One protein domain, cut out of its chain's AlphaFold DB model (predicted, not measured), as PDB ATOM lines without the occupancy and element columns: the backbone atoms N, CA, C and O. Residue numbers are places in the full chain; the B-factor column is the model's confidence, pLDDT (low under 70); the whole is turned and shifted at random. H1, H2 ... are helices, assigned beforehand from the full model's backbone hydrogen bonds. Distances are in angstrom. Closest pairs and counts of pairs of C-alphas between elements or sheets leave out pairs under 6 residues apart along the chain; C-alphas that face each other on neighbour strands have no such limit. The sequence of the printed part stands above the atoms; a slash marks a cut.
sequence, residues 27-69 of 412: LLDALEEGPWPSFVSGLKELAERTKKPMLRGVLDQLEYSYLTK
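What this domain is: This is residues 27 to 69 of the 412 residues of the protein "Dissimilatory-type sulfite reductase subunit alpha" of Desulfobulbaceae bacterium (UniProt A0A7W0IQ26). Picture a flat V of two helices, H2 and H3, a helical hairpin whose arms meet near their link and spread apart from there, with the short helix H1 set across the mouth of the V. The turn at the point of the V, residues 49 to 54, stands free and sticks out. The printed part has 43 residues with three named helices, in the order H1, H2, H3, and no named strand; its class is all helix. It is only just compact, close to loose, with a radius of gyration of the C-alphas of 10.7 A and spans of 26 by 26 by 10 A.

How they stand to each other: Start with H1, residues 27 to 32, and go on to H2, residues 39 to 50, which touches it with residues 39 to 41 alone. Their closest C-alphas, those of Glu 32 and Ser 41, are 5.9 A apart, and their lines are about perpendicular at 86 degrees. Next look at H3, residues 53 to 68: H2 and H3 only just touch, with 3 pairs of C-alphas within 8 A, at a shallow tilt of 27 degrees, opposite ways. The closest C-alphas of this hairpin are those of Ala 47 and Leu 55, 5.4 A apart. With residues 63 to 67 alone H3 touches H1, at a steep tilt of 69.8 degrees, only just short of about perpendicular, opposite ways; their closest C-alphas, of Leu 28 and Glu 63, are 6.1 A apart. The helix packing is mostly crossed, but only just: one of the three touching pairs is at a shallow tilt. Every O i to N i+4 pair is within hydrogen-bond range in H2 and H3; in H1 0 of 2 are, beside 2 of 3 O i to N i+3 pairs.

Where its parts are: Find C-alpha 27 at (25.512, 41.566, -46.038), where H1 begins; it runs 9.8 A to C-alpha 32. H2 begins at C-alpha 39, (38.777, 42.689, -45.327), and runs 16.3 A to C-alpha 50. H3 runs 22.4 A from C-alpha 53 to C-alpha 68 at (20.952, 50.362, -40.837).

The domain as a whole: The two C-alphas farthest apart, those of Pro 35 and Pro 53, are 28.9 A apart. The link from H1 to H2 is short, the one from H2 to H3 tight. The printed part has no cut; its mean pLDDT is 97.3, and no printed residue is under 70.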
ATOM      1  N   LEU A  27      25.109  40.381 -45.273       97.75
ATOM      2  CA  LEU A  27      25.512  41.566 -46.038       97.75
ATOM      3  C   LEU A  27      27.036  41.671 -46.159       97.75
ATOM      4  O   LEU A  27      27.534  42.049 -47.222       97.75
ATOM      5  N   LEU A  28      27.777  41.344 -45.099       98.06
ATOM      6  CA  LEU A  28      29.238  41.280 -45.139       98.06
ATOM      7  C   LEU A  28      29.750  40.104 -45.975       98.06
ATOM      8  O   LEU A  28      30.770  40.263 -46.641       98.06
ATOM      9  N   ASP A  29      29.044  38.974 -46.000       97.94
ATOM     10  CA  ASP A  29      29.408  37.784 -46.785       97.94
ATOM     11  C   ASP A  29      29.525  38.123 -48.281       97.94
ATOM     12  O   ASP A  29      30.442  37.670 -48.962       97.94
ATOM     13  N   ALA A  30      28.660  39.009 -48.786       97.81
ATOM     14  CA  ALA A  30      28.726  39.488 -50.168       97.81
ATOM     15  C   ALA A  30      30.026  40.262 -50.486       97.81
ATOM     16  O   ALA A  30      30.409  40.377 -51.649       97.81
ATOM     17  N   LEU A  31      30.722  40.801 -49.477       98.06
ATOM     18  CA  LEU A  31      32.005  41.500 -49.642       98.06
ATOM     19  C   LEU A  31      33.205  40.547 -49.669       98.06
ATOM     20  O   LEU A  31      34.343  41.002 -49.798       98.06
ATOM     21  N   GLU A  32      32.981  39.247 -49.504       97.88
ATOM     22  CA  GLU A  32      33.999  38.213 -49.711       97.88
ATOM     23  C   GLU A  32      34.103  37.803 -51.185       97.88
ATOM     24  O   GLU A  32      35.070  37.159 -51.590       97.88
ATOM     25  N   GLU A  33      33.131  38.206 -52.007       96.62
ATOM     26  CA  GLU A  33      33.136  37.960 -53.440       96.62
ATOM     27  C   GLU A  33      34.106  38.888 -54.194       96.62
ATOM     28  O   GLU A  33      34.370  40.032 -53.816       96.62
ATOM     29  N   GLY A  34      34.583  38.414 -55.347       96.69
ATOM     30  CA  GLY A  34      35.428  39.183 -56.257       96.69
ATOM     31  C   GLY A  34      36.938  39.003 -56.032       96.69
ATOM     32  O   GLY A  34      37.372  38.247 -55.170       96.69
ATOM     33  N   PRO A  35      37.770  39.649 -56.869       97.19
ATOM     34  CA  PRO A  35      39.213  39.393 -56.895       97.19
ATOM     35  C   PRO A  35      40.030  40.245 -55.910       97.19
ATOM     36  O   PRO A  35      41.224  39.998 -55.744       97.19
ATOM     37  N   TRP A  36      39.444  41.287 -55.310       97.88
ATOM     38  CA  TRP A  36      40.160  42.156 -54.372       97.88
ATOM     39  C   TRP A  36      40.255  41.487 -52.992       97.88
ATOM     40  O   TRP A  36      39.248  40.946 -52.543       97.88
ATOM     41  N   PRO A  37      41.404  41.543 -52.285       97.50
ATOM     42  CA  PRO A  37      41.528  40.952 -50.953       97.50
ATOM     43  C   PRO A  37      40.462  41.494 -49.995       97.50
ATOM     44  O   PRO A  37      40.463  42.682 -49.653       97.50
ATOM     45  N   SER A  38      39.538  40.629 -49.578       98.06
ATOM     46  CA  SER A  38      38.423  41.027 -48.725       98.06
ATOM     47  C   SER A  38      38.881  41.247 -47.289       98.06
ATOM     48  O   SER A  38      39.463  40.366 -46.652       98.06
ATOM     49  N   PHE A  39      38.566  42.423 -46.746       97.62
ATOM     50  CA  PHE A  39      38.777  42.689 -45.327       97.62
ATOM     51  C   PHE A  39      37.844  41.840 -44.448       97.62
ATOM     52  O   PHE A  39      38.203  41.555 -43.309       97.62
ATOM     53  N   VAL A  40      36.675  41.428 -44.963       98.25
ATOM     54  CA  VAL A  40      35.725  40.580 -44.230       98.25
ATOM     55  C   VAL A  40      36.315  39.189 -44.052       98.25
ATOM     56  O   VAL A  40      36.383  38.721 -42.920       98.25
ATOM     57  N   SER A  41      36.833  38.576 -45.123       97.88
ATOM     58  CA  SER A  41      37.472  37.258 -45.035       97.88
ATOM     59  C   SER A  41      38.644  37.263 -44.050       97.88
ATOM     60  O   SER A  41      38.704  36.410 -43.168       97.88
ATOM     61  N   GLY A  42      39.528  38.268 -44.122       97.00
ATOM     62  CA  GLY A  42      40.651  38.391 -43.183       97.00
ATOM     63  C   GLY A  42      40.216  38.629 -41.730       97.00
ATOM     64  O   GLY A  42      40.807  38.070 -40.806       97.00
ATOM     65  N   LEU A  43      39.163  39.424 -41.505       97.44
ATOM     66  CA  LEU A  43      38.619  39.671 -40.165       97.44
ATOM     67  C   LEU A  43      37.949  38.420 -39.581       97.44
ATOM     68  O   LEU A  43      38.150  38.126 -38.403       97.44
ATOM     69  N   LYS A  44      37.204  37.660 -40.393       97.94
ATOM     70  CA  LYS A  44      36.610  36.378 -39.992       97.94
ATOM     71  C   LYS A  44      37.669  35.325 -39.699       97.94
ATOM     72  O   LYS A  44      37.571  34.658 -38.676       97.94
ATOM     73  N   GLU A  45      38.703  35.211 -40.531       97.44
ATOM     74  CA  GLU A  45      39.833  34.306 -40.287       97.44
ATOM     75  C   GLU A  45      40.520  34.631 -38.954       97.44
ATOM     76  O   GLU A  45      40.750  33.740 -38.135       97.44
ATOM     77  N   LEU A  46      40.795  35.914 -38.693       97.31
ATOM     78  CA  LEU A  46      41.365  36.362 -37.424       97.31
ATOM     79  C   LEU A  46      40.446  36.025 -36.238       97.31
ATOM     80  O   LEU A  46      40.920  35.528 -35.212       97.31
ATOM     81  N   ALA A  47      39.145  36.282 -36.372       97.25
ATOM     82  CA  ALA A  47      38.153  36.002 -35.343       97.25
ATOM     83  C   ALA A  47      38.051  34.498 -35.047       97.25
ATOM     84  O   ALA A  47      38.089  34.096 -33.887       97.25
ATOM     85  N   GLU A  48      38.012  33.658 -36.081       96.31
ATOM     86  CA  GLU A  48      37.967  32.202 -35.956       96.31
ATOM     87  C   GLU A  48      39.266  31.622 -35.386       96.31
ATOM     88  O   GLU A  48      39.219  30.720 -34.550       96.31
ATOM     89  N   ARG A  49      40.430  32.150 -35.777       96.50
ATOM     90  CA  ARG A  49      41.733  31.695 -35.269       96.50
ATOM     91  C   ARG A  49      41.941  32.051 -33.801       96.50
ATOM     92  O   ARG A  49      42.468  31.241 -33.045       96.50
ATOM     93  N   THR A  50      41.567  33.266 -33.404       96.12
ATOM     94  CA  THR A  50      41.833  33.785 -32.051       96.12
ATOM     95  C   THR A  50      40.686  33.544 -31.073       96.12
ATOM     96  O   THR A  50      40.900  33.627 -29.865       96.12
ATOM     97  N   LYS A  51      39.476  33.259 -31.575       95.75
ATOM     98  CA  LYS A  51      38.242  33.070 -30.792       95.75
ATOM     99  C   LYS A  51      37.958  34.214 -29.812       95.75
ATOM    100  O   LYS A  51      37.371  33.998 -28.753       95.75
ATOM    101  N   LYS A  52      38.378  35.438 -30.148       95.62
ATOM    102  CA  LYS A  52      38.207  36.622 -29.296       95.62
ATOM    103  C   LYS A  52      36.794  37.189 -29.421       95.62
ATOM    104  O   LYS A  52      36.459  37.670 -30.507       95.62
ATOM    105  N   PRO A  53      35.996  37.226 -28.336       95.81
ATOM    106  CA  PRO A  53      34.623  37.732 -28.371       95.81
ATOM    107  C   PRO A  53      34.491  39.123 -29.008       95.81
ATOM    108  O   PRO A  53      33.606  39.341 -29.827       95.81
ATOM    109  N   MET A  54      35.432  40.041 -28.749       96.19
ATOM    110  CA  MET A  54      35.377  41.389 -29.334       96.19
ATOM    111  C   MET A  54      35.364  41.416 -30.866       96.19
ATOM    112  O   MET A  54      34.727  42.283 -31.456       96.19
ATOM    113  N   LEU A  55      36.043  40.474 -31.529       97.50
ATOM    114  CA  LEU A  55      36.068  40.418 -32.989       97.50
ATOM    115  C   LEU A  55      34.721  39.958 -33.543       97.50
ATOM    116  O   LEU A  55      34.256  40.509 -34.540       97.50
ATOM    117  N   ARG A  56      34.078  38.998 -32.867       96.56
ATOM    118  CA  ARG A  56      32.712  38.578 -33.182       96.56
ATOM    119  C   ARG A  56      31.733  39.731 -32.994       96.56
ATOM    120  O   ARG A  56      31.049  40.091 -33.941       96.56
ATOM    121  N   GLY A  57      31.739  40.372 -31.825       96.62
ATOM    122  CA  GLY A  57      30.860  41.509 -31.560       96.62
ATOM    123  C   GLY A  57      31.036  42.648 -32.568       96.62
ATOM    124  O   GLY A  57      30.058  43.267 -32.983       96.62
ATOM    125  N   VAL A  58      32.273  42.937 -32.992       97.19
ATOM    126  CA  VAL A  58      32.538  43.963 -34.012       97.19
ATOM    127  C   VAL A  58      32.016  43.555 -35.388       97.19
ATOM    128  O   VAL A  58      31.494  44.420 -36.088       97.19
ATOM    129  N   LEU A  59      32.118  42.279 -35.775       97.88
ATOM    130  CA  LEU A  59      31.500  41.765 -37.003       97.88
ATOM    131  C   LEU A  59      29.973  41.903 -36.954       97.88
ATOM    132  O   LEU A  59      29.390  42.438 -37.895       97.88
ATOM    133  N   ASP A  60      29.346  41.532 -35.838       97.56
ATOM    134  CA  ASP A  60      27.894  41.637 -35.651       97.56
ATOM    135  C   ASP A  60      27.420  43.097 -35.717       97.56
ATOM    136  O   ASP A  60      26.478  43.447 -36.433       97.56
ATOM    137  N   GLN A  61      28.126  43.992 -35.021       97.94
ATOM    138  CA  GLN A  61      27.842  45.420 -35.073       97.94
ATOM    139  C   GLN A  61      28.097  46.008 -36.466       97.94
ATOM    140  O   GLN A  61      27.392  46.936 -36.878       97.94
ATOM    141  N   LEU A  62      29.102  45.518 -37.194       98.12
ATOM    142  CA  LEU A  62      29.384  45.965 -38.553       98.12
ATOM    143  C   LEU A  62      28.276  45.518 -39.514       98.12
ATOM    144  O   LEU A  62      27.780  46.356 -40.264       98.12
ATOM    145  N   GLU A  63      27.818  44.269 -39.439       98.19
ATOM    146  CA  GLU A  63      26.656  43.767 -40.187       98.19
ATOM    147  C   GLU A  63      25.410  44.622 -39.896       98.19
ATOM    148  O   GLU A  63      24.748  45.125 -40.808       98.19
ATOM    149  N   TYR A  64      25.142  44.904 -38.617       97.75
ATOM    150  CA  TYR A  64      24.049  45.790 -38.214       97.75
ATOM    151  C   TYR A  64      24.216  47.222 -38.757       97.75
ATOM    152  O   TYR A  64      23.247  47.876 -39.162       97.75
ATOM    153  N   SER A  65      25.454  47.718 -38.814       98.00
ATOM    154  CA  SER A  65      25.785  49.016 -39.412       98.00
ATOM    155  C   SER A  65      25.527  49.028 -40.921       98.00
ATOM    156  O   SER A  65      25.060  50.041 -41.436       98.00
ATOM    157  N   TYR A  66      25.768  47.918 -41.629       97.88
ATOM    158  CA  TYR A  66      25.430  47.763 -43.049       97.88
ATOM    159  C   TYR A  66      23.918  47.765 -43.276       97.88
ATOM    160  O   TYR A  66      23.429  48.482 -44.153       97.88
ATOM    161  N   LEU A  67      23.169  47.037 -42.443       96.75
ATOM    162  CA  LEU A  67      21.710  46.989 -42.525       96.75
ATOM    163  C   LEU A  67      21.081  48.374 -42.306       96.75
ATOM    164  O   LEU A  67      20.223  48.816 -43.070       96.75
ATOM    165  N   THR A  68      21.533  49.079 -41.269       97.00
ATOM    166  CA  THR A  68      20.952  50.362 -40.837       97.00
ATOM    167  C   THR A  68      21.630  51.590 -41.443       97.00
ATOM    168  O   THR A  68      21.172  52.717 -41.236       97.00
ATOM    169  N   LYS A  69      22.728  51.395 -42.183       97.12
ATOM    170  CA  LYS A  69      23.532  52.447 -42.828       97.12
ATOM    171  C   LYS A  69      23.982  53.536 -41.847       97.12
ATOM    172  O   LYS A  69      23.994  54.720 -42.180       97.12
TER     173      LYS A  69